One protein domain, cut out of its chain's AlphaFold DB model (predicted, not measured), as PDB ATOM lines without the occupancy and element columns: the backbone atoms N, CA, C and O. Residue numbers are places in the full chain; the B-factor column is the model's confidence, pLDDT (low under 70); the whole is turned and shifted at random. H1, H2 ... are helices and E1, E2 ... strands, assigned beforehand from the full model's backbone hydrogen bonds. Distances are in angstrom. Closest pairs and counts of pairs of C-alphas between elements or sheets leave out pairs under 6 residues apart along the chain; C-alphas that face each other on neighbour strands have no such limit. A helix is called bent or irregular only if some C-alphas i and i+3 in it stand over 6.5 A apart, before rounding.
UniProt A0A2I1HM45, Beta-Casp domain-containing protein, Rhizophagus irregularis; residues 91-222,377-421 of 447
ATOM      1  N   LEU A  91     -42.083   2.537 -44.126       50.56
ATOM      2  CA  LEU A  91     -42.873   3.768 -44.149       50.56
ATOM      3  C   LEU A  91     -42.557   4.666 -45.353       50.56
ATOM      4  O   LEU A  91     -43.482   5.206 -45.951       50.56
ATOM      5  N   VAL A  92     -41.281   4.801 -45.741       53.59
ATOM      6  CA  VAL A  92     -40.890   5.659 -46.879       53.59
ATOM      7  C   VAL A  92     -41.382   5.097 -48.218       53.59
ATOM      8  O   VAL A  92     -41.603   5.852 -49.165       53.59
ATOM      9  N   ALA A  93     -41.572   3.780 -48.305       56.62
ATOM     10  CA  ALA A  93     -42.122   3.134 -49.491       56.62
ATOM     11  C   ALA A  93     -43.662   3.144 -49.496       56.62
ATOM     12  O   ALA A  93     -44.263   3.237 -50.563       56.62
ATOM     13  N   SER A  94     -44.298   3.062 -48.322       60.34
ATOM     14  CA  SER A  94     -45.761   2.976 -48.194       60.34
ATOM     15  C   SER A  94     -46.474   4.332 -48.204       60.34
ATOM     16  O   SER A  94     -47.602   4.414 -48.684       60.34
ATOM     17  N   ILE A  95     -45.841   5.394 -47.694       68.88
ATOM     18  CA  ILE A  95     -46.406   6.749 -47.644       68.88
ATOM     19  C   ILE A  95     -45.564   7.658 -48.536       68.88
ATOM     20  O   ILE A  95     -44.346   7.746 -48.387       68.88
ATOM     21  N   GLY A  96     -46.211   8.370 -49.460       73.44
ATOM     22  CA  GLY A  96     -45.546   9.361 -50.298       73.44
ATOM     23  C   GLY A  96     -45.027  10.525 -49.458       73.44
ATOM     24  O   GLY A  96     -45.737  11.498 -49.266       73.44
ATOM     25  N   ILE A  97     -43.781  10.453 -48.986       79.94
ATOM     26  CA  ILE A  97     -43.176  11.410 -48.036       79.94
ATOM     27  C   ILE A  97     -43.175  12.877 -48.504       79.94
ATOM     28  O   ILE A  97     -43.013  13.790 -47.702       79.94
ATOM     29  N   TYR A  98     -43.401  13.111 -49.799       80.81
ATOM     30  CA  TYR A  98     -43.577  14.438 -50.389       80.81
ATOM     31  C   TYR A  98     -44.853  15.157 -49.915       80.81
ATOM     32  O   TYR A  98     -44.930  16.373 -50.059       80.81
ATOM     33  N   ILE A  99     -45.843  14.434 -49.375       85.44
ATOM     34  CA  ILE A  99     -47.081  15.017 -48.829       85.44
ATOM     35  C   ILE A  99     -46.928  15.500 -47.382       85.44
ATOM     36  O   ILE A  99     -47.857  16.090 -46.844       85.44
ATOM     37  N   ILE A 100     -45.810  15.185 -46.722       87.88
ATOM     38  CA  ILE A 100     -45.619  15.500 -45.307       87.88
ATOM     39  C   ILE A 100     -45.132  16.944 -45.175       87.88
ATOM     40  O   ILE A 100     -44.053  17.287 -45.657       87.88
ATOM     41  N   ASP A 101     -45.902  17.768 -44.464       85.00
ATOM     42  CA  ASP A 101     -45.563  19.174 -44.221       85.00
ATOM     43  C   ASP A 101     -44.550  19.352 -43.084       85.00
ATOM     44  O   ASP A 101     -43.664  20.210 -43.152       85.00
ATOM     45  N   PHE A 102     -44.665  18.540 -42.029       87.50
ATOM     46  CA  PHE A 102     -43.912  18.709 -40.788       87.50
ATOM     47  C   PHE A 102     -43.451  17.371 -40.210       87.50
ATOM     48  O   PHE A 102     -44.215  16.410 -40.163       87.50
ATOM     49  N   ILE A 103     -42.210  17.330 -39.724       88.12
ATOM     50  CA  ILE A 103     -41.662  16.212 -38.948       88.12
ATOM     51  C   ILE A 103     -41.179  16.751 -37.602       88.12
ATOM     52  O   ILE A 103     -40.314  17.625 -37.550       88.12
ATOM     53  N   PHE A 104     -41.726  16.209 -36.516       87.38
ATOM     54  CA  PHE A 104     -41.367  16.565 -35.145       87.38
ATOM     55  C   PHE A 104     -40.420  15.523 -34.550       87.38
ATOM     56  O   PHE A 104     -40.671  14.322 -34.641       87.38
ATOM     57  N   ILE A 105     -39.340  15.981 -33.925       88.38
ATOM     58  CA  ILE A 105     -38.317  15.142 -33.300       88.38
ATOM     59  C   ILE A 105     -38.419  15.338 -31.787       88.38
ATOM     60  O   ILE A 105     -38.237  16.445 -31.288       88.38
ATOM     61  N   THR A 106     -38.739  14.275 -31.050       86.31
ATOM     62  CA  THR A 106     -38.998  14.353 -29.598       86.31
ATOM     63  C   THR A 106     -37.730  14.252 -28.752       86.31
ATOM     64  O   THR A 106     -37.642  14.888 -27.708       86.31
ATOM     65  N   ASN A 107     -36.732  13.482 -29.184       83.88
ATOM     66  CA  ASN A 107     -35.435  13.372 -28.518       83.88
ATOM     67  C   ASN A 107     -34.340  12.999 -29.530       83.88
ATOM     68  O   ASN A 107     -34.624  12.710 -30.696       83.88
ATOM     69  N   TYR A 108     -33.083  12.993 -29.085       81.38
ATOM     70  CA  TYR A 108     -31.946  12.756 -29.972       81.38
ATOM     71  C   TYR A 108     -31.902  11.332 -30.551       81.38
ATOM     72  O   TYR A 108     -31.433  11.177 -31.678       81.38
ATOM     73  N   ASN A 109     -32.434  10.314 -29.861       79.50
ATOM     74  CA  ASN A 109     -32.489   8.933 -30.366       79.50
ATOM     75  C   ASN A 109     -33.393   8.815 -31.603       79.50
ATOM     76  O   ASN A 109     -33.115   8.038 -32.514       79.50
ATOM     77  N   HIS A 110     -34.430   9.651 -31.704       83.56
ATOM     78  CA  HIS A 110     -35.373   9.656 -32.828       83.56
ATOM     79  C   HIS A 110     -34.870  10.405 -34.078       83.56
ATOM     80  O   HIS A 110     -35.653  10.719 -34.974       83.56
ATOM     81  N   MET A 111     -33.565  10.691 -34.177       83.00
ATOM     82  CA  MET A 111     -32.967  11.412 -35.313       83.00
ATOM     83  C   MET A 111     -32.283  10.520 -36.357       83.00
ATOM     84  O   MET A 111     -31.867  11.022 -37.397       83.00
ATOM     85  N   LEU A 112     -32.151   9.213 -36.122       79.88
ATOM     86  CA  LEU A 112     -31.276   8.350 -36.934       79.88
ATOM     87  C   LEU A 112     -31.683   8.217 -38.406       79.88
ATOM     88  O   LEU A 112     -30.818   8.094 -39.271       79.88
ATOM     89  N   ALA A 113     -32.980   8.284 -38.707       80.69
ATOM     90  CA  ALA A 113     -33.483   8.224 -40.081       80.69
ATOM     91  C   ALA A 113     -33.423   9.578 -40.811       80.69
ATOM     92  O   ALA A 113     -33.627   9.634 -42.024       80.69
ATOM     93  N   LEU A 114     -33.136  10.673 -40.097       83.88
ATOM     94  CA  LEU A 114     -33.183  12.030 -40.640       83.88
ATOM     95  C   LEU A 114     -32.296  12.217 -41.884       83.88
ATOM     96  O   LEU A 114     -32.809  12.733 -42.875       83.88
ATOM     97  N   PRO A 115     -31.032  11.747 -41.908       82.19
ATOM     98  CA  PRO A 115     -30.183  11.852 -43.093       82.19
ATOM     99  C   PRO A 115     -30.758  11.149 -44.317       82.19
ATOM    100  O   PRO A 115     -30.616  11.622 -45.443       82.19
ATOM    101  N   TYR A 116     -31.417  10.010 -44.095       79.00
ATOM    102  CA  TYR A 116     -32.059   9.275 -45.168       79.00
ATOM    103  C   TYR A 116     -33.230  10.078 -45.739       79.00
ATOM    104  O   TYR A 116     -33.325  10.260 -46.951       79.00
ATOM    105  N   ILE A 117     -34.086  10.609 -44.860       82.94
ATOM    106  CA  ILE A 117     -35.240  11.426 -45.244       82.94
ATOM    107  C   ILE A 117     -34.789  12.664 -46.028       82.94
ATOM    108  O   ILE A 117     -35.374  12.968 -47.063       82.94
ATOM    109  N   THR A 118     -33.743  13.359 -45.581       82.25
ATOM    110  CA  THR A 118     -33.305  14.610 -46.217       82.25
ATOM    111  C   THR A 118     -32.595  14.408 -47.551       82.25
ATOM    112  O   THR A 118     -32.781  15.221 -48.448       82.25
ATOM    113  N   GLU A 119     -31.791  13.350 -47.696       80.38
ATOM    114  CA  GLU A 119     -30.916  13.166 -48.868       80.38
ATOM    115  C   GLU A 119     -31.483  12.194 -49.914       80.38
ATOM    116  O   GLU A 119     -31.162  12.294 -51.097       80.38
ATOM    117  N   TYR A 120     -32.312  11.229 -49.499       77.50
ATOM    118  CA  TYR A 120     -32.757  10.116 -50.355       77.50
ATOM    119  C   TYR A 120     -34.268  10.090 -50.595       77.50
ATOM    120  O   TYR A 120     -34.796   9.153 -51.218       77.50
ATOM    121  N   THR A 121     -34.973  11.124 -50.136       80.44
ATOM    122  CA  THR A 121     -36.410  11.274 -50.345       80.44
ATOM    123  C   THR A 121     -36.776  12.662 -50.863       80.44
ATOM    124  O   THR A 121     -36.008  13.609 -50.748       80.44
ATOM    125  N   ASN A 122     -37.980  12.794 -51.425       83.12
ATOM    126  CA  ASN A 122     -38.499  14.067 -51.934       83.12
ATOM    127  C   ASN A 122     -39.230  14.881 -50.850       83.12
ATOM    128  O   ASN A 122     -40.166  15.613 -51.165       83.12
ATOM    129  N   PHE A 123     -38.846  14.741 -49.578       86.12
ATOM    130  CA  PHE A 123     -39.412  15.541 -48.494       86.12
ATOM    131  C   PHE A 123     -39.104  17.031 -48.711       86.12
ATOM    132  O   PHE A 123     -37.957  17.416 -48.941       86.12
ATOM    133  N   LYS A 124     -40.139  17.875 -48.653       86.12
ATOM    134  CA  LYS A 124     -40.037  19.341 -48.807       86.12
ATOM    135  C   LYS A 124     -40.594  20.112 -47.606       86.12
ATOM    136  O   LYS A 124     -40.592  21.342 -47.626       86.12
ATOM    137  N   GLY A 125     -41.070  19.398 -46.589       85.12
ATOM    138  CA  GLY A 125     -41.592  19.977 -45.359       85.12
ATOM    139  C   GLY A 125     -40.501  20.528 -44.435       85.12
ATOM    140  O   GLY A 125     -39.334  20.665 -44.810       85.12
ATOM    141  N   LYS A 126     -40.884  20.840 -43.194       86.00
ATOM    142  CA  LYS A 126     -39.982  21.367 -42.157       86.00
ATOM    143  C   LYS A 126     -39.758  20.359 -41.033       86.00
ATOM    144  O   LYS A 126     -40.672  19.639 -40.639       86.00
ATOM    145  N   PHE A 127     -38.547  20.361 -40.484       86.75
ATOM    146  CA  PHE A 127     -38.211  19.629 -39.264       86.75
ATOM    147  C   PHE A 127     -38.314  20.536 -38.046       86.75
ATOM    148  O   PHE A 127     -37.811  21.664 -38.083       86.75
ATOM    149  N   TYR A 128     -38.876  20.004 -36.963       85.25
ATOM    150  CA  TYR A 128     -38.952  20.667 -35.669       85.25
ATOM    151  C   TYR A 128     -38.280  19.849 -34.569       85.25
ATOM    152  O   TYR A 128     -38.584  18.670 -34.396       85.25
ATOM    153  N   ALA A 129     -37.365  20.479 -33.833       84.56
ATOM    154  CA  ALA A 129     -36.704  19.905 -32.661       84.56
ATOM    155  C   ALA A 129     -36.191  21.012 -31.733       84.56
ATOM    156  O   ALA A 129     -35.987  22.150 -32.162       84.56
ATOM    157  N   THR A 130     -35.924  20.662 -30.478       84.62
ATOM    158  CA  THR A 130     -35.227  21.548 -29.538       84.62
ATOM    159  C   THR A 130     -33.731  21.612 -29.851       84.62
ATOM    160  O   THR A 130     -33.156  20.681 -30.421       84.62
ATOM    161  N   GLU A 131     -33.069  22.696 -29.449       83.00
ATOM    162  CA  GLU A 131     -31.636  22.878 -29.697       83.00
ATOM    163  C   GLU A 131     -30.767  21.748 -29.107       83.00
ATOM    164  O   GLU A 131     -29.980  21.173 -29.870       83.00
ATOM    165  N   PRO A 132     -30.924  21.324 -27.831       81.12
ATOM    166  CA  PRO A 132     -30.106  20.236 -27.304       81.12
ATOM    167  C   PRO A 132     -30.373  18.911 -28.022       81.12
ATOM    168  O   PRO A 132     -29.428  18.171 -28.280       81.12
ATOM    169  N   THR A 133     -31.617  18.640 -28.440       83.38
ATOM    170  CA  THR A 133     -31.936  17.449 -29.245       83.38
ATOM    171  C   THR A 133     -31.113  17.413 -30.532       83.38
ATOM    172  O   THR A 133     -30.515  16.386 -30.850       83.38
ATOM    173  N   VAL A 134     -30.999  18.542 -31.240       84.31
ATOM    174  CA  VAL A 134     -30.180  18.634 -32.460       84.31
ATOM    175  C   VAL A 134     -28.692  18.464 -32.167       84.31
ATOM    176  O   VAL A 134     -27.991  17.785 -32.922       84.31
ATOM    177  N   LEU A 135     -28.193  19.080 -31.092       78.44
ATOM    178  CA  LEU A 135     -26.784  18.997 -30.706       78.44
ATOM    179  C   LEU A 135     -26.393  17.562 -30.333       78.44
ATOM    180  O   LEU A 135     -25.451  17.023 -30.920       78.44
ATOM    181  N   PHE A 136     -27.139  16.919 -29.433       79.81
ATOM    182  CA  PHE A 136     -26.895  15.535 -29.023       79.81
ATOM    183  C   PHE A 136     -27.137  14.549 -30.168       79.81
ATOM    184  O   PHE A 136     -26.311  13.666 -30.389       79.81
ATOM    185  N   GLY A 137     -28.183  14.742 -30.977       79.44
ATOM    186  CA  GLY A 137     -28.466  13.882 -32.129       79.44
ATOM    187  C   GLY A 137     -27.375  13.953 -33.194       79.44
ATOM    188  O   GLY A 137     -26.956  12.928 -33.735       79.44
ATOM    189  N   ARG A 138     -26.826  15.149 -33.448       82.75
ATOM    190  CA  ARG A 138     -25.648  15.318 -34.313       82.75
ATOM    191  C   ARG A 138     -24.446  14.547 -33.776       82.75
ATOM    192  O   ARG A 138     -23.725  13.953 -34.576       82.75
ATOM    193  N   GLN A 139     -24.206  14.586 -32.466       76.06
ATOM    194  CA  GLN A 139     -23.110  13.834 -31.866       76.06
ATOM    195  C   GLN A 139     -23.348  12.331 -31.997       76.06
ATOM    196  O   GLN A 139     -22.532  11.659 -32.611       76.06
ATOM    197  N   MET A 140     -24.503  11.817 -31.590       80.06
ATOM    198  CA  MET A 140     -24.837  10.400 -31.757       80.06
ATOM    199  C   MET A 140     -24.638   9.915 -33.207       80.06
ATOM    200  O   MET A 140     -23.983   8.902 -33.443       80.06
ATOM    201  N   MET A 141     -25.112  10.670 -34.206       80.50
ATOM    202  CA  MET A 141     -24.903  10.322 -35.620       80.50
ATOM    203  C   MET A 141     -23.424  10.331 -36.029       80.50
ATOM    204  O   MET A 141     -22.987   9.435 -36.747       80.50
ATOM    205  N   LYS A 142     -22.630  11.306 -35.567       77.94
ATOM    206  CA  LYS A 142     -21.172  11.313 -35.787       77.94
ATOM    207  C   LYS A 142     -20.488  10.123 -35.119       77.94
ATOM    208  O   LYS A 142     -19.506   9.623 -35.658       77.94
ATOM    209  N   GLU A 143     -20.982   9.676 -33.969       75.38
ATOM    210  CA  GLU A 143     -20.429   8.532 -33.247       75.38
ATOM    211  C   GLU A 143     -20.688   7.243 -34.027       75.38
ATOM    212  O   GLU A 143     -19.773   6.456 -34.264       75.38
ATOM    213  N   LEU A 144     -21.913   7.078 -34.531       75.06
ATOM    214  CA  LEU A 144     -22.277   5.974 -35.416       75.06
ATOM    215  C   LEU A 144     -21.446   5.986 -36.703       75.06
ATOM    216  O   LEU A 144     -20.890   4.959 -37.084       75.06
ATOM    217  N   VAL A 145     -21.276   7.150 -37.330       76.38
ATOM    218  CA  VAL A 145     -20.367   7.351 -38.474       76.38
ATOM    219  C   VAL A 145     -18.929   6.972 -38.113       76.38
ATOM    220  O   VAL A 145     -18.259   6.284 -38.876       76.38
ATOM    221  N   HIS A 146     -18.446   7.330 -36.923       74.12
ATOM    222  CA  HIS A 146     -17.116   6.928 -36.466       74.12
ATOM    223  C   HIS A 146     -16.984   5.401 -36.338       74.12
ATOM    224  O   HIS A 146     -15.950   4.824 -36.704       74.12
ATOM    225  N   PHE A 147     -18.026   4.724 -35.848       66.00
ATOM    226  CA  PHE A 147     -18.048   3.266 -35.751       66.00
ATOM    227  C   PHE A 147     -18.155   2.577 -37.117       66.00
ATOM    228  O   PHE A 147     -17.491   1.553 -37.319       66.00
ATOM    229  N   PHE A 148     -18.931   3.133 -38.052       68.56
ATOM    230  CA  PHE A 148     -19.395   2.413 -39.242       68.56
ATOM    231  C   PHE A 148     -18.934   2.984 -40.604       68.56
ATOM    232  O   PHE A 148     -18.869   2.213 -41.559       68.56
ATOM    233  N   GLY A 149     -18.513   4.248 -40.722       55.00
ATOM    234  CA  GLY A 149     -17.932   4.824 -41.951       55.00
ATOM    235  C   GLY A 149     -18.268   6.300 -42.213       55.00
ATOM    236  O   GLY A 149     -19.288   6.795 -41.749       55.00
ATOM    237  N   ASP A 150     -17.401   6.979 -42.981       37.03
ATOM    238  CA  ASP A 150     -17.349   8.436 -43.201       37.03
ATOM    239  C   ASP A 150     -18.600   9.021 -43.883       37.03
ATOM    240  O   ASP A 150     -18.833   8.819 -45.074       37.03
ATOM    241  N   SER A 151     -19.381   9.824 -43.157       37.66
ATOM    242  CA  SER A 151     -20.367  10.756 -43.724       37.66
ATOM    243  C   SER A 151     -20.648  11.891 -42.736       37.66
ATOM    244  O   SER A 151     -21.111  11.666 -41.623       37.66
ATOM    245  N   VAL A 152     -20.365  13.136 -43.131       34.78
ATOM    246  CA  VAL A 152     -20.711  14.335 -42.350       34.78
ATOM    247  C   VAL A 152     -22.018  14.895 -42.888       34.78
ATOM    248  O   VAL A 152     -22.084  15.282 -44.051       34.78
ATOM    249  N   LEU A 153     -23.043  14.971 -42.042       41.34
ATOM    250  CA  LEU A 153     -24.370  15.451 -42.426       41.34
ATOM    251  C   LEU A 153     -24.667  16.822 -41.809       41.34
ATOM    252  O   LEU A 153     -24.366  17.105 -40.641       41.34
ATOM    253  N   LYS A 154     -25.254  17.696 -42.626       35.19
ATOM    254  CA  LYS A 154     -25.756  19.011 -42.229       35.19
ATOM    255  C   LYS A 154     -27.250  19.060 -42.533       35.19
ATOM    256  O   LYS A 154     -27.630  19.262 -43.675       35.19
ATOM    257  N   THR A 155     -28.073  18.927 -41.499       41.75
ATOM    258  CA  THR A 155     -29.521  19.156 -41.583       41.75
ATOM    259  C   THR A 155     -29.873  20.457 -40.867       41.75
ATOM    260  O   THR A 155     -29.290  20.764 -39.822       41.75
ATOM    261  N   VAL A 156     -30.804  21.223 -41.438       36.56
ATOM    262  CA  VAL A 156     -31.370  22.443 -40.844       36.56
ATOM    263  C   VAL A 156     -32.689  22.077 -40.162       36.56
ATOM    264  O   VAL A 156     -33.549  21.459 -40.784       36.56
ATOM    265  N   ILE A 157     -32.830  22.429 -38.884       43.06
ATOM    266  CA  ILE A 157     -34.000  22.127 -38.049       43.06
ATOM    267  C   ILE A 157     -34.470  23.430 -37.398       43.06
ATOM    268  O   ILE A 157     -33.644  24.230 -36.961       43.06
ATOM    269  N   GLN A 158     -35.785  23.646 -37.352       35.47
ATOM    270  CA  GLN A 158     -36.409  24.836 -36.777       35.47
ATOM    271  C   GLN A 158     -36.910  24.547 -35.349       35.47
ATOM    272  O   GLN A 158     -37.391  23.455 -35.072       35.47
ATOM    273  N   SER A 159     -36.836  25.518 -34.438       37.59
ATOM    274  CA  SER A 159     -37.427  25.404 -33.090       37.59
ATOM    275  C   SER A 159     -38.908  25.825 -33.094       37.59
ATOM    276  O   SER A 159     -39.261  26.791 -33.777       37.59
ATOM    277  N   CYS A 160     -39.768  25.099 -32.367       42.59
ATOM    278  CA  CYS A 160     -41.216  25.334 -32.249       42.59
ATOM    279  C   CYS A 160     -41.733  25.005 -30.839       42.59
ATOM    280  O   CYS A 160     -41.018  24.386 -30.065       42.59
ATOM    281  N   ILE A 161     -42.979  25.409 -30.541       53.50
ATOM    282  CA  ILE A 161     -43.644  25.254 -29.234       53.50
ATOM    283  C   ILE A 161     -43.557  23.804 -28.744       53.50
ATOM    284  O   ILE A 161     -44.141  22.897 -29.338       53.50
ATOM    285  N   ASP A 162     -42.862  23.622 -27.631       65.75
ATOM    286  CA  ASP A 162     -42.485  22.352 -27.040       65.75
ATOM    287  C   ASP A 162     -42.876  22.282 -25.554       65.75
ATOM    288  O   ASP A 162     -43.120  23.291 -24.883       65.75
ATOM    289  N   LYS A 163     -42.991  21.055 -25.041       85.88
ATOM    290  CA  LYS A 163     -43.249  20.760 -23.629       85.88
ATOM    291  C   LYS A 163     -42.222  19.769 -23.128       85.88
ATOM    292  O   LYS A 163     -42.053  18.715 -23.725       85.88
ATOM    293  N   VAL A 164     -41.530  20.086 -22.042       85.94
ATOM    294  CA  VAL A 164     -40.430  19.249 -21.545       85.94
ATOM    295  C   VAL A 164     -40.922  17.838 -21.207       85.94
ATOM    296  O   VAL A 164     -41.928  17.672 -20.519       85.94
ATOM    297  N   SER A 165     -40.197  16.812 -21.666       86.25
ATOM    298  CA  SER A 165     -40.590  15.413 -21.442       86.25
ATOM    299  C   SER A 165     -40.109  14.819 -20.108       86.25
ATOM    300  O   SER A 165     -40.639  13.808 -19.650       86.25
ATOM    301  N   GLY A 166     -39.084  15.408 -19.488       81.12
ATOM    302  CA  GLY A 166     -38.449  14.873 -18.280       81.12
ATOM    303  C   GLY A 166     -37.514  13.685 -18.507       81.12
ATOM    304  O   GLY A 166     -36.926  13.192 -17.550       81.12
ATOM    305  N   TYR A 167     -37.348  13.223 -19.748       82.56
ATOM    306  CA  TYR A 167     -36.546  12.047 -20.077       82.56
ATOM    307  C   TYR A 167     -35.044  12.369 -20.175       82.56
ATOM    308  O   TYR A 167     -34.277  12.016 -19.287       82.56
ATOM    309  N   CYS A 168     -34.602  13.094 -21.203       79.38
ATOM    310  CA  CYS A 168     -33.197  13.497 -21.393       79.38
ATOM    311  C   CYS A 168     -33.063  15.006 -21.644       79.38
ATOM    312  O   CYS A 168     -34.073  15.694 -21.842       79.38
ATOM    313  N   LEU A 169     -31.838  15.545 -21.677       77.50
ATOM    314  CA  LEU A 169     -31.641  16.964 -21.986       77.50
ATOM    315  C   LEU A 169     -32.224  17.328 -23.358       77.50
ATOM    316  O   LEU A 169     -31.965  16.674 -24.368       77.50
ATOM    317  N   GLY A 170     -33.051  18.375 -23.373       77.44
ATOM    318  CA  GLY A 170     -33.752  18.857 -24.564       77.44
ATOM    319  C   GLY A 170     -34.918  17.994 -25.044       77.44
ATOM    320  O   GLY A 170     -35.568  18.380 -26.009       77.44
ATOM    321  N   SER A 171     -35.221  16.856 -24.421       83.12
ATOM    322  CA  SER A 171     -36.371  16.052 -24.853       83.12
ATOM    323  C   SER A 171     -37.699  16.794 -24.682       83.12
ATOM    324  O   SER A 171     -37.964  17.415 -23.648       83.12
ATOM    325  N   ALA A 172     -38.553  16.678 -25.694       86.44
ATOM    326  CA  ALA A 172     -39.801  17.407 -25.804       86.44
ATOM    327  C   ALA A 172     -40.964  16.515 -26.243       86.44
ATOM    328  O   ALA A 172     -40.836  15.629 -27.089       86.44
ATOM    329  N   ASN A 173     -42.124  16.832 -25.692       89.75
ATOM    330  CA  ASN A 173     -43.436  16.432 -26.149       89.75
ATOM    331  C   ASN A 173     -44.054  17.584 -26.937       89.75
ATOM    332  O   ASN A 173     -43.840  18.760 -26.628       89.75
ATOM    333  N   TRP A 174     -44.831  17.240 -27.956       87.94
ATOM    334  CA  TRP A 174     -45.376  18.214 -28.894       87.94
ATOM    335  C   TRP A 174     -46.871  18.359 -28.678       87.94
ATOM    336  O   TRP A 174     -47.585  17.365 -28.598       87.94
ATOM    337  N   MET A 175     -47.345  19.597 -28.611       85.69
ATOM    338  CA  MET A 175     -48.769  19.909 -28.593       85.69
ATOM    339  C   MET A 175     -49.100  20.682 -29.863       85.69
ATOM    340  O   MET A 175     -48.572  21.770 -30.091       85.69
ATOM    341  N   ILE A 176     -49.962  20.104 -30.686       84.12
ATOM    342  CA  ILE A 176     -50.362  20.641 -31.980       84.12
ATOM    343  C   ILE A 176     -51.799  21.140 -31.850       84.12
ATOM    344  O   ILE A 176     -52.688  20.375 -31.486       84.12
ATOM    345  N   ASP A 177     -52.012  22.424 -32.136       79.06
ATOM    346  CA  ASP A 177     -53.344  23.023 -32.225       79.06
ATOM    347  C   ASP A 177     -53.790  23.026 -33.691       79.06
ATOM    348  O   ASP A 177     -53.245  23.752 -34.528       79.06
ATOM    349  N   CYS A 178     -54.773  22.187 -33.992       72.88
ATOM    350  CA  CYS A 178     -55.389  22.048 -35.302       72.88
ATOM    351  C   CYS A 178     -56.701  22.834 -35.357       72.88
ATOM    352  O   CYS A 178     -57.743  22.304 -35.737       72.88
ATOM    353  N   GLY A 179     -56.653  24.113 -34.984       63.78
ATOM    354  CA  GLY A 179     -57.785  25.007 -35.162       63.78
ATOM    355  C   GLY A 179     -58.869  24.846 -34.098       63.78
ATOM    356  O   GLY A 179     -60.058  24.875 -34.408       63.78
ATOM    357  N   GLY A 180     -58.444  24.697 -32.844       66.94
ATOM    358  CA  GLY A 180     -59.310  24.510 -31.682       66.94
ATOM    359  C   GLY A 180     -59.214  23.113 -31.080       66.94
ATOM    360  O   GLY A 180     -59.496  22.972 -29.892       66.94
ATOM    361  N   GLU A 181     -58.756  22.124 -31.852       76.38
ATOM    362  CA  GLU A 181     -58.472  20.783 -31.336       76.38
ATOM    363  C   GLU A 181     -56.997  20.607 -31.037       76.38
ATOM    364  O   GLU A 181     -56.130  20.978 -31.833       76.38
ATOM    365  N   LYS A 182     -56.714  20.006 -29.888       83.88
ATOM    366  CA  LYS A 182     -55.356  19.823 -29.393       83.88
ATOM    367  C   LYS A 182     -54.954  18.364 -29.461       83.88
ATOM    368  O   LYS A 182     -55.535  17.508 -28.794       83.88
ATOM    369  N   ILE A 183     -53.912  18.106 -30.241       87.50
ATOM    370  CA  ILE A 183     -53.273  16.801 -30.356       87.50
ATOM    371  C   ILE A 183     -51.953  16.855 -29.598       87.50
ATOM    372  O   ILE A 183     -51.057  17.625 -29.945       87.50
ATOM    373  N   SER A 184     -51.816  16.011 -28.584       89.56
ATOM    374  CA  SER A 184     -50.609  15.918 -27.770       89.56
ATOM    375  C   SER A 184     -49.853  14.638 -28.081       89.56
ATOM    376  O   SER A 184     -50.376  13.538 -27.928       89.56
ATOM    377  N   ILE A 185     -48.601  14.781 -28.501       90.12
ATOM    378  CA  ILE A 185     -47.681  13.685 -28.785       90.12
ATOM    379  C   ILE A 185     -46.738  13.558 -27.598       90.12
ATOM    380  O   ILE A 185     -45.900  14.433 -27.362       90.12
ATOM    381  N   VAL A 186     -46.879  12.455 -26.874       91.06
ATOM    382  CA  VAL A 186     -46.054  12.117 -25.720       91.06
ATOM    383  C   VAL A 186     -45.226  10.885 -26.058       91.06
ATOM    384  O   VAL A 186     -45.744   9.790 -26.269       91.06
ATOM    385  N   SER A 187     -43.920  11.095 -26.157       88.50
ATOM    386  CA  SER A 187     -42.945  10.056 -26.498       88.50
ATOM    387  C   SER A 187     -42.177   9.650 -25.242       88.50
ATOM    388  O   SER A 187     -42.771   9.640 -24.164       88.50
ATOM    389  N   SER A 188     -40.880   9.350 -25.349       88.25
ATOM    390  CA  SER A 188     -40.022   9.021 -24.209       88.25
ATOM    391  C   SER A 188     -40.082  10.161 -23.186       88.25
ATOM    392  O   SER A 188     -39.488  11.216 -23.392       88.25
ATOM    393  N   SER A 189     -40.857   9.964 -22.120       89.94
ATOM    394  CA  SER A 189     -41.129  10.940 -21.056       89.94
ATOM    395  C   SER A 189     -40.914  10.284 -19.699       89.94
ATOM    396  O   SER A 189     -40.988   9.061 -19.601       89.94
ATOM    397  N   SER A 190     -40.664  11.069 -18.652       88.81
ATOM    398  CA  SER A 190     -40.400  10.550 -17.305       88.81
ATOM    399  C   SER A 190     -40.858  11.504 -16.207       88.81
ATOM    400  O   SER A 190     -40.540  12.689 -16.223       88.81
ATOM    401  N   THR A 191     -41.544  10.967 -15.199       87.69
ATOM    402  CA  THR A 191     -41.901  11.678 -13.958       87.69
ATOM    403  C   THR A 191     -40.879  11.487 -12.836       87.69
ATOM    404  O   THR A 191     -41.114  11.929 -11.710       87.69
ATOM    405  N   VAL A 192     -39.757  10.811 -13.101       82.06
ATOM    406  CA  VAL A 192     -38.711  10.588 -12.096       82.06
ATOM    407  C   VAL A 192     -38.119  11.932 -11.672       82.06
ATOM    408  O   VAL A 192     -37.713  12.744 -12.498       82.06
ATOM    409  N   GLN A 193     -38.070  12.167 -10.364       77.81
ATOM    410  CA  GLN A 193     -37.498  13.379  -9.780       77.81
ATOM    411  C   GLN A 193     -36.006  13.191  -9.467       77.81
ATOM    412  O   GLN A 193     -35.476  12.084  -9.526       77.81
ATOM    413  N   ASN A 194     -35.323  14.281  -9.106       72.06
ATOM    414  CA  ASN A 194     -33.901  14.283  -8.722       72.06
ATOM    415  C   ASN A 194     -32.943  13.796  -9.827       72.06
ATOM    416  O   ASN A 194     -31.825  13.353  -9.563       72.06
ATOM    417  N   ILE A 195     -33.372  13.907 -11.082       75.56
ATOM    418  CA  ILE A 195     -32.532  13.731 -12.267       75.56
ATOM    419  C   ILE A 195     -32.117  15.096 -12.828       75.56
ATOM    420  O   ILE A 195     -32.503  16.146 -12.319       75.56
ATOM    421  N   HIS A 196     -31.231  15.082 -13.824       75.50
ATOM    422  CA  HIS A 196     -30.643  16.306 -14.360       75.50
ATOM    423  C   HIS A 196     -31.539  17.097 -15.316       75.50
ATOM    424  O   HIS A 196     -31.405  18.317 -15.275       75.50
ATOM    425  N   PRO A 197     -32.425  16.496 -16.138       82.81
ATOM    426  CA  PRO A 197     -33.312  17.267 -17.003       82.81
ATOM    427  C   PRO A 197     -34.350  18.051 -16.201       82.81
ATOM    428  O   PRO A 197     -34.642  17.740 -15.042       82.81
ATOM    429  N   LEU A 198     -34.940  19.058 -16.841       85.94
ATOM    430  CA  LEU A 198     -36.171  19.681 -16.363       85.94
ATOM    431  C   LEU A 198     -37.274  18.618 -16.149       85.94
ATOM    432  O   LEU A 198     -37.362  17.688 -16.949       85.94
ATOM    433  N   PRO A 199     -38.125  18.742 -15.113       87.62
ATOM    434  CA  PRO A 199     -39.229  17.810 -14.879       87.62
ATOM    435  C   PRO A 199     -40.224  17.744 -16.046       87.62
ATOM    436  O   PRO A 199     -40.385  18.716 -16.785       87.62
ATOM    437  N   PHE A 200     -40.934  16.618 -16.168       90.06
ATOM    438  CA  PHE A 200     -42.029  16.456 -17.129       90.06
ATOM    439  C   PHE A 200     -43.097  17.546 -16.969       90.06
ATOM    440  O   PHE A 200     -43.667  17.726 -15.890       90.06
ATOM    441  N   ASP A 201     -43.378  18.260 -18.060       89.12
ATOM    442  CA  ASP A 201     -44.405  19.297 -18.112       89.12
ATOM    443  C   ASP A 201     -45.772  18.678 -18.445       89.12
ATOM    444  O   ASP A 201     -46.164  18.546 -19.608       89.12
ATOM    445  N   GLU A 202     -46.536  18.343 -17.401       90.19
ATOM    446  CA  GLU A 202     -47.898  17.808 -17.520       90.19
ATOM    447  C   GLU A 202     -48.871  18.724 -18.275       90.19
ATOM    448  O   GLU A 202     -49.943  18.266 -18.685       90.19
ATOM    449  N   THR A 203     -48.545  20.007 -18.479       88.56
ATOM    450  CA  THR A 203     -49.427  20.914 -19.226       88.56
ATOM    451  C   THR A 203     -49.607  20.488 -20.679       88.56
ATOM    452  O   THR A 203     -50.608  20.861 -21.284       88.56
ATOM    453  N   VAL A 204     -48.718  19.636 -21.208       87.88
ATOM    454  CA  VAL A 204     -48.892  18.990 -22.518       87.88
ATOM    455  C   VAL A 204     -50.161  18.138 -22.597       87.88
ATOM    456  O   VAL A 204     -50.689  17.929 -23.680       87.88
ATOM    457  N   LEU A 205     -50.677  17.658 -21.466       89.38
ATOM    458  CA  LEU A 205     -51.861  16.800 -21.406       89.38
ATOM    459  C   LEU A 205     -53.151  17.576 -21.107       89.38
ATOM    460  O   LEU A 205     -54.240  17.009 -21.164       89.38
ATOM    461  N   ILE A 206     -53.051  18.855 -20.736       85.38
ATOM    462  CA  ILE A 206     -54.206  19.644 -20.298       85.38
ATOM    463  C   ILE A 206     -55.040  20.057 -21.510       85.38
ATOM    464  O   ILE A 206     -54.547  20.733 -22.411       85.38
ATOM    465  N   ASN A 207     -56.333  19.720 -21.477       83.88
ATOM    466  CA  ASN A 207     -57.296  20.007 -22.547       83.88
ATOM    467  C   ASN A 207     -56.868  19.438 -23.911       83.88
ATOM    468  O   ASN A 207     -57.193  20.023 -24.939       83.88
ATOM    469  N   ALA A 208     -56.099  18.346 -23.915       86.12
ATOM    470  CA  ALA A 208     -55.789  17.612 -25.129       86.12
ATOM    471  C   ALA A 208     -57.006  16.771 -25.531       86.12
ATOM    472  O   ALA A 208     -57.511  15.977 -24.733       86.12
ATOM    473  N   ASP A 209     -57.463  16.930 -26.767       87.25
ATOM    474  CA  ASP A 209     -58.554  16.132 -27.319       87.25
ATOM    475  C   ASP A 209     -58.046  14.739 -27.687       87.25
ATOM    476  O   ASP A 209     -58.651  13.729 -27.325       87.25
ATOM    477  N   VAL A 210     -56.879  14.690 -28.330       89.12
ATOM    478  CA  VAL A 210     -56.205  13.455 -28.731       89.12
ATOM    479  C   VAL A 210     -54.835  13.391 -28.077       89.12
ATOM    480  O   VAL A 210     -54.044  14.325 -28.180       89.12
ATOM    481  N   ILE A 211     -54.521  12.266 -27.442       91.69
ATOM    482  CA  ILE A 211     -53.198  12.000 -26.878       91.69
ATOM    483  C   ILE A 211     -52.606  10.788 -27.578       91.69
ATOM    484  O   ILE A 211     -53.191   9.711 -27.554       91.69
ATOM    485  N   ILE A 212     -51.434  10.953 -28.177       91.38
ATOM    486  CA  ILE A 212     -50.685   9.883 -28.831       91.38
ATOM    487  C   ILE A 212     -49.494   9.541 -27.947       91.38
ATOM    488  O   ILE A 212     -48.590  10.358 -27.773       91.38
ATOM    489  N   LEU A 213     -49.503   8.331 -27.398       91.81
ATOM    490  CA  LEU A 213     -48.391   7.766 -26.647       91.81
ATOM    491  C   LEU A 213     -47.578   6.906 -27.609       91.81
ATOM    492  O   LEU A 213     -48.156   6.051 -28.271       91.81
ATOM    493  N   SER A 214     -46.269   7.134 -27.719       87.69
ATOM    494  CA  SER A 214     -45.429   6.392 -28.676       87.69
ATOM    495  C   SER A 214     -44.361   5.510 -28.044       87.69
ATOM    496  O   SER A 214     -43.969   4.520 -28.656       87.69
ATOM    497  N   ASP A 215     -43.915   5.836 -26.832       85.75
ATOM    498  CA  ASP A 215     -42.803   5.150 -26.178       85.75
ATOM    499  C   ASP A 215     -43.027   5.093 -24.659       85.75
ATOM    500  O   ASP A 215     -42.877   6.090 -23.951       85.75
ATOM    501  N   LEU A 216     -43.454   3.924 -24.175       85.25
ATOM    502  CA  LEU A 216     -43.735   3.624 -22.768       85.25
ATOM    503  C   LEU A 216     -43.057   2.309 -22.398       85.25
ATOM    504  O   LEU A 216     -42.876   1.440 -23.250       85.25
ATOM    505  N   ARG A 217     -42.779   2.122 -21.108       81.75
ATOM    506  CA  ARG A 217     -42.289   0.838 -20.599       81.75
ATOM    507  C   ARG A 217     -43.414   0.009 -19.981       81.75
ATOM    508  O   ARG A 217     -44.358   0.537 -19.390       81.75
ATOM    509  N   ASP A 218     -43.284  -1.304 -20.108       69.94
ATOM    510  CA  ASP A 218     -44.207  -2.290 -19.542       69.94
ATOM    511  C   ASP A 218     -44.098  -2.353 -18.006       69.94
ATOM    512  O   ASP A 218     -45.055  -2.074 -17.282       69.94
ATOM    513  N   LYS A 219     -42.911  -2.706 -17.502       64.75
ATOM    514  CA  LYS A 219     -42.718  -3.039 -16.089       64.75
ATOM    515  C   LYS A 219     -42.377  -1.799 -15.270       64.75
ATOM    516  O   LYS A 219     -41.725  -0.864 -15.747       64.75
ATOM    517  N   ASP A 220     -42.703  -1.845 -13.980       55.81
ATOM    518  CA  ASP A 220     -41.855  -1.193 -12.987       55.81
ATOM    519  C   ASP A 220     -40.471  -1.852 -13.119       55.81
ATOM    520  O   ASP A 220     -40.209  -2.909 -12.541       55.81
ATOM    521  N   GLY A 221     -39.600  -1.290 -13.966       48.78
ATOM    522  CA  GLY A 221     -38.182  -1.640 -13.984       48.78
ATOM    523  C   GLY A 221     -37.620  -1.502 -12.572       48.78
ATOM    524  O   GLY A 221     -38.258  -0.878 -11.717       48.78
ATOM    525  N   ALA A 222     -36.458  -2.097 -12.293       44.41
ATOM    526  CA  ALA A 222     -35.843  -1.957 -10.980       44.41
ATOM    527  C   ALA A 222     -35.857  -0.473 -10.588       44.41
ATOM    528  O   ALA A 222     -35.158   0.342 -11.188       44.41
ATOM    529  N   ARG A 377     -38.591   5.682 -18.585       86.44
ATOM    530  CA  ARG A 377     -39.804   5.995 -19.353       86.44
ATOM    531  C   ARG A 377     -41.048   5.818 -18.488       86.44
ATOM    532  O   ARG A 377     -41.071   4.983 -17.580       86.44
ATOM    533  N   LEU A 378     -42.090   6.584 -18.787       88.12
ATOM    534  CA  LEU A 378     -43.390   6.417 -18.156       88.12
ATOM    535  C   LEU A 378     -43.916   4.994 -18.374       88.12
ATOM    536  O   LEU A 378     -43.862   4.441 -19.476       88.12
ATOM    537  N   THR A 379     -44.455   4.412 -17.311       85.38
ATOM    538  CA  THR A 379     -45.206   3.157 -17.369       85.38
ATOM    539  C   THR A 379     -46.637   3.402 -17.834       85.38
ATOM    540  O   THR A 379     -47.199   4.484 -17.644       85.38
ATOM    541  N   ILE A 380     -47.286   2.357 -18.356       83.19
ATOM    542  CA  ILE A 380     -48.723   2.393 -18.679       83.19
ATOM    543  C   ILE A 380     -49.540   2.853 -17.456       83.19
ATOM    544  O   ILE A 380     -50.446   3.676 -17.576       83.19
ATOM    545  N   ASN A 381     -49.202   2.363 -16.261       82.94
ATOM    546  CA  ASN A 381     -49.917   2.698 -15.030       82.94
ATOM    547  C   ASN A 381     -49.746   4.169 -14.634       82.94
ATOM    548  O   ASN A 381     -50.742   4.827 -14.332       82.94
ATOM    549  N   GLU A 382     -48.523   4.703 -14.674       87.38
ATOM    550  CA  GLU A 382     -48.259   6.123 -14.401       87.38
ATOM    551  C   GLU A 382     -49.040   7.015 -15.363       87.38
ATOM    552  O   GLU A 382     -49.788   7.883 -14.912       87.38
ATOM    553  N   VAL A 383     -48.966   6.744 -16.672       87.31
ATOM    554  CA  VAL A 383     -49.709   7.532 -17.662       87.31
ATOM    555  C   VAL A 383     -51.208   7.433 -17.429       87.31
ATOM    556  O   VAL A 383     -51.886   8.455 -17.393       87.31
ATOM    557  N   THR A 384     -51.752   6.233 -17.209       84.88
ATOM    558  CA  THR A 384     -53.198   6.096 -16.969       84.88
ATOM    559  C   THR A 384     -53.656   6.866 -15.737       84.88
ATOM    560  O   THR A 384     -54.737   7.447 -15.770       84.88
ATOM    561  N   ASN A 385     -52.847   6.918 -14.675       86.75
ATOM    562  CA  ASN A 385     -53.156   7.706 -13.484       86.75
ATOM    563  C   ASN A 385     -53.165   9.207 -13.799       86.75
ATOM    564  O   ASN A 385     -54.131   9.876 -13.436       86.75
ATOM    565  N   ILE A 386     -52.161   9.709 -14.527       88.50
ATOM    566  CA  ILE A 386     -52.097  11.117 -14.953       88.50
ATOM    567  C   ILE A 386     -53.326  11.471 -15.808       88.50
ATOM    568  O   ILE A 386     -53.974  12.494 -15.593       88.50
ATOM    569  N   LEU A 387     -53.712  10.595 -16.741       88.31
ATOM    570  CA  LEU A 387     -54.819  10.837 -17.670       88.31
ATOM    571  C   LEU A 387     -56.207  10.857 -17.011       88.31
ATOM    572  O   LEU A 387     -57.109  11.510 -17.543       88.31
ATOM    573  N   ARG A 388     -56.400  10.207 -15.851       82.94
ATOM    574  CA  ARG A 388     -57.693  10.237 -15.131       82.94
ATOM    575  C   ARG A 388     -58.120  11.653 -14.761       82.94
ATOM    576  O   ARG A 388     -59.313  11.953 -14.776       82.94
ATOM    577  N   GLU A 389     -57.159  12.515 -14.446       81.56
ATOM    578  CA  GLU A 389     -57.428  13.902 -14.064       81.56
ATOM    579  C   GLU A 389     -57.616  14.817 -15.277       81.56
ATOM    580  O   GLU A 389     -58.353  15.799 -15.190       81.56
ATOM    581  N   LYS A 390     -56.989  14.490 -16.417       83.62
ATOM    582  CA  LYS A 390     -56.982  15.352 -17.610       83.62
ATOM    583  C   LYS A 390     -58.155  15.115 -18.571       83.62
ATOM    584  O   LYS A 390     -58.413  15.981 -19.395       83.62
ATOM    585  N   LYS A 391     -58.875  13.988 -18.442       80.62
ATOM    586  CA  LYS A 391     -60.095  13.638 -19.209       80.62
ATOM    587  C   LYS A 391     -59.990  13.918 -20.728       80.62
ATOM    588  O   LYS A 391     -60.796  14.691 -21.248       80.62
ATOM    589  N   PRO A 392     -59.028  13.303 -21.439       86.75
ATOM    590  CA  PRO A 392     -58.943  13.430 -22.897       86.75
ATOM    591  C   PRO A 392     -60.170  12.821 -23.595       86.75
ATOM    592  O   PRO A 392     -60.926  12.075 -22.967       86.75
ATOM    593  N   GLN A 393     -60.349  13.097 -24.892       86.94
ATOM    594  CA  GLN A 393     -61.403  12.466 -25.703       86.94
ATOM    595  C   GLN A 393     -60.937  11.143 -26.324       86.94
ATOM    596  O   GLN A 393     -61.702  10.180 -26.372       86.94
ATOM    597  N   HIS A 394     -59.674  11.080 -26.758       89.50
ATOM    598  CA  HIS A 394     -59.063   9.903 -27.370       89.50
ATOM    599  C   HIS A 394     -57.607   9.724 -26.927       89.50
ATOM    600  O   HIS A 394     -56.847  10.686 -26.824       89.50
ATOM    601  N   VAL A 395     -57.200   8.475 -26.693       91.19
ATOM    602  CA  VAL A 395     -55.836   8.096 -26.305       91.19
ATOM    603  C   VAL A 395     -55.357   6.962 -27.203       91.19
ATOM    604  O   VAL A 395     -55.967   5.896 -27.241       91.19
ATOM    605  N   LEU A 396     -54.255   7.174 -27.915       91.31
ATOM    606  CA  LEU A 396     -53.629   6.187 -28.783       91.31
ATOM    607  C   LEU A 396     -52.438   5.561 -28.063       91.31
ATOM    608  O   LEU A 396     -51.582   6.279 -27.549       91.31
ATOM    609  N   ILE A 397     -52.398   4.228 -28.030       89.44
ATOM    610  CA  ILE A 397     -51.351   3.450 -27.354       89.44
ATOM    611  C   ILE A 397     -50.770   2.414 -28.328       89.44
ATOM    612  O   ILE A 397     -51.543   1.719 -28.991       89.44
ATOM    613  N   PRO A 398     -49.439   2.236 -28.403       87.62
ATOM    614  CA  PRO A 398     -48.837   1.232 -29.267       87.62
ATOM    615  C   PRO A 398     -49.208  -0.171 -28.779       87.62
ATOM    616  O   PRO A 398     -49.000  -0.516 -27.613       87.62
ATOM    617  N   GLN A 399     -49.713  -1.021 -29.672       84.38
ATOM    618  CA  GLN A 399     -50.151  -2.373 -29.312       84.38
ATOM    619  C   GLN A 399     -48.993  -3.255 -28.814       84.38
ATOM    620  O   GLN A 399     -49.200  -4.111 -27.950       84.38
ATOM    621  N   LYS A 400     -47.771  -3.023 -29.317       81.38
ATOM    622  CA  LYS A 400     -46.544  -3.730 -28.908       81.38
ATOM    623  C   LYS A 400     -46.349  -3.708 -27.387       81.38
ATOM    624  O   LYS A 400     -46.107  -4.749 -26.786       81.38
ATOM    625  N   ILE A 401     -46.586  -2.557 -26.765       76.88
ATOM    626  CA  ILE A 401     -46.368  -2.336 -25.331       76.88
ATOM    627  C   ILE A 401     -47.351  -3.152 -24.473       76.88
ATOM    628  O   ILE A 401     -46.999  -3.634 -23.401       76.88
ATOM    629  N   ILE A 402     -48.580  -3.367 -24.955       73.88
ATOM    630  CA  ILE A 402     -49.583  -4.187 -24.250       73.88
ATOM    631  C   ILE A 402     -49.280  -5.685 -24.369       73.88
ATOM    632  O   ILE A 402     -49.538  -6.456 -23.443       73.88
ATOM    633  N   LYS A 403     -48.730  -6.109 -25.513       67.31
ATOM    634  CA  LYS A 403     -48.293  -7.498 -25.725       67.31
ATOM    635  C   LYS A 403     -47.118  -7.845 -24.811       67.31
ATOM    636  O   LYS A 403     -47.115  -8.917 -24.212       67.31
ATOM    637  N   GLU A 404     -46.162  -6.928 -24.684       65.50
ATOM    638  CA  GLU A 404     -44.996  -7.080 -23.808       65.50
ATOM    639  C   GLU A 404     -45.401  -7.112 -22.327       65.50
ATOM    640  O   GLU A 404     -44.874  -7.931 -21.576       65.50
ATOM    641  N   SER A 405     -46.446  -6.361 -21.952       60.91
ATOM    642  CA  SER A 405     -46.962  -6.270 -20.580       60.91
ATOM    643  C   SER A 405     -47.864  -7.382 -20.087       60.91
ATOM    644  O   SER A 405     -48.574  -7.227 -19.092       60.91
ATOM    645  N   GLY A 406     -47.878  -8.532 -20.760       59.34
ATOM    646  CA  GLY A 406     -48.747  -9.638 -20.362       59.34
ATOM    647  C   GLY A 406     -50.237  -9.271 -20.402       59.34
ATOM    648  O   GLY A 406     -51.029  -9.842 -19.653       59.34
ATOM    649  N   ASN A 407     -50.628  -8.342 -21.285       59.62
ATOM    650  CA  ASN A 407     -51.983  -7.803 -21.431       59.62
ATOM    651  C   ASN A 407     -52.494  -6.986 -20.233       59.62
ATOM    652  O   ASN A 407     -53.708  -6.965 -19.987       59.62
ATOM    653  N   ILE A 408     -51.618  -6.287 -19.498       58.75
ATOM    654  CA  ILE A 408     -52.068  -5.276 -18.533       58.75
ATOM    655  C   ILE A 408     -52.867  -4.221 -19.301       58.75
ATOM    656  O   ILE A 408     -52.336  -3.446 -20.099       58.75
ATOM    657  N   ARG A 409     -54.185  -4.218 -19.082       64.75
ATOM    658  CA  ARG A 409     -55.063  -3.232 -19.698       64.75
ATOM    659  C   ARG A 409     -54.856  -1.895 -18.997       64.75
ATOM    660  O   ARG A 409     -54.868  -1.866 -17.765       64.75
ATOM    661  N   PRO A 410     -54.708  -0.795 -19.749       68.50
ATOM    662  CA  PRO A 410     -54.644   0.516 -19.134       68.50
ATOM    663  C   PRO A 410     -55.932   0.738 -18.332       68.50
ATOM    664  O   PRO A 410     -57.022   0.424 -18.813       68.50
ATOM    665  N   ASN A 411     -55.825   1.257 -17.106       71.62
ATOM    666  CA  ASN A 411     -56.986   1.485 -16.242       71.62
ATOM    667  C   ASN A 411     -57.735   2.769 -16.648       71.62
ATOM    668  O   ASN A 411     -57.762   3.766 -15.917       71.62
ATOM    669  N   LEU A 412     -58.276   2.732 -17.862       72.94
ATOM    670  CA  LEU A 412     -59.051   3.762 -18.538       72.94
ATOM    671  C   LEU A 412     -60.201   3.081 -19.310       72.94
ATOM    672  O   LEU A 412     -60.112   1.893 -19.630       72.94
ATOM    673  N   PRO A 413     -61.294   3.798 -19.618       77.62
ATOM    674  CA  PRO A 413     -62.409   3.231 -20.374       77.62
ATOM    675  C   PRO A 413     -61.960   2.747 -21.759       77.62
ATOM    676  O   PRO A 413     -61.302   3.489 -22.483       77.62
ATOM    677  N   ASN A 414     -62.382   1.551 -22.182       75.38
ATOM    678  CA  ASN A 414     -62.051   1.025 -23.517       75.38
ATOM    679  C   ASN A 414     -62.525   1.938 -24.662       75.38
ATOM    680  O   ASN A 414     -61.951   1.905 -25.738       75.38
ATOM    681  N   SER A 415     -63.565   2.750 -24.443       79.31
ATOM    682  CA  SER A 415     -64.053   3.724 -25.427       79.31
ATOM    683  C   SER A 415     -63.089   4.890 -25.668       79.31
ATOM    684  O   SER A 415     -63.221   5.585 -26.668       79.31
ATOM    685  N   LEU A 416     -62.161   5.128 -24.738       84.00
ATOM    686  CA  LEU A 416     -61.170   6.200 -24.799       84.00
ATOM    687  C   LEU A 416     -59.898   5.757 -25.536       84.00
ATOM    688  O   LEU A 416     -59.188   6.591 -26.088       84.00
ATOM    689  N   ILE A 417     -59.593   4.457 -25.508       87.81
ATOM    690  CA  ILE A 417     -58.299   3.922 -25.929       87.81
ATOM    691  C   ILE A 417     -58.402   3.279 -27.303       87.81
ATOM    692  O   ILE A 417     -59.176   2.345 -27.502       87.81
ATOM    693  N   THR A 418     -57.515   3.698 -28.196       90.25
ATOM    694  CA  THR A 418     -57.269   3.029 -29.468       90.25
ATOM    695  C   THR A 418     -55.861   2.456 -29.465       90.25
ATOM    696  O   THR A 418     -54.884   3.168 -29.237       90.25
ATOM    697  N   LEU A 419     -55.753   1.153 -29.708       89.31
ATOM    698  CA  LEU A 419     -54.457   0.513 -29.910       89.31
ATOM    699  C   LEU A 419     -54.058   0.638 -31.372       89.31
ATOM    700  O   LEU A 419     -54.924   0.517 -32.237       89.31
ATOM    701  N   TYR A 420     -52.776   0.872 -31.631       89.00
ATOM    702  CA  TYR A 420     -52.266   0.977 -32.994       89.00
ATOM    703  C   TYR A 420     -50.981   0.168 -33.194       89.00
ATOM    704  O   TYR A 420     -50.151   0.037 -32.287       89.00
ATOM    705  N   GLU A 421     -50.813  -0.352 -34.403       86.31
ATOM    706  CA  GLU A 421     -49.591  -0.942 -34.936       86.31
ATOM    707  C   GLU A 421     -49.031  -0.095 -36.087       86.31
ATOM    708  O   GLU A 421     -49.602   0.910 -36.520       86.31
TER     709      GLU A 421
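Overview. This is residues 91 to 222 and 377 to 421 of the 447 residues of the protein "Beta-Casp domain-containing protein" of Rhizophagus irregularis (UniProt A0A2I1HM45). The model has two lobes: a strongly twisted sheet of six strands, E3 to E8, with H5 over it and H6 and H7 grazing it, and a smaller lobe in which H2, H3 and H4 accompany the short strand pair E1 and E2. The long link of residues 149 to 161 runs from the smaller lobe to the sheet. The printed part has 177 residues, with seven named helices and eight named strands in the order H1 E1 H2 H3 E2 H4 E3 E4 E5 H5 E6 H6 E7 H7 E8; the large sheet, in order E3 E4 E5 E6 E7 E8, is mixed, and E1 and E2 are parallel. The class is mixed, helices and strands, with under half of the residues in named elements; the whole is compact, with a radius of gyration of the C-alphas of 17.1 A and spans of 49 by 38 by 30 A.

Along the chain. The large sheet has E3, residues 162 to 164, E4, 172 to 177 and 16.0 A long, E5, 182 to 186, E6, 210 to 213, E7, 394 to 398 and 13.5 A, and E8, 417 to 420, ending at C-alpha 420 (-52.266, 0.977, -32.994). Its helices are H5, 202 to 205, H6, 380 to 390 and 15.4 A, and H7, 399 to 404. Elsewhere are H1, 91 to 94, from C-alpha 91 (-42.873, 3.768, -44.149), E1, 102 to 104, H2, 108 to 111, H3, 114 to 120, E2, 126 to 128, and H4, 131 to 148 and 25.7 A.

Arrangement. E3, E4 and E5 form a meander, each strand the antiparallel neighbour of the one before, with N 173 and O 163 at 2.7 A and N 176 and O 183 at 2.8 A. E5 with E6, and E7 with E8, are parallel strands of right-handed strand-helix-strand units, with N 184 and O 210 at 2.8 A and N 418 and O 395 at 2.9 A; E6 and E7 are parallel, with N 396 and O 211 at 2.8 A. H5 lies only just over E4, with 3 of its 4 C-alphas, at a height over the sheet of 7.5 A. H6 and H7 only graze the sheet. E1, H2 H3, E2 is a third such unit, with N 128 and O 103 at 2.8 A. H2 touches residues 133 to 140 of H4, closest at the C-alphas of Tyr 108 and Gly 137, 4.2 A. H1 and H3 touch no helix. Every O i to N i+4 pair is within hydrogen-bond range in H3, H4 and H7, and 5 of 7 in H6; H1, H2 and H5 are too short for one.

Size, cuts and confidence. The farthest C-alphas, of Asp 150 and Pro 413, are 50.8 A apart. Residues 223 to 376 are not printed; C-alphas 222 and 377 are 12.2 A apart across the cut. The links H4 to E3, E5 to H5 and H7 to E8 are long. The mean pLDDT of the printed part is 77.7, and 36 residues are under 70, among them 147 to 162.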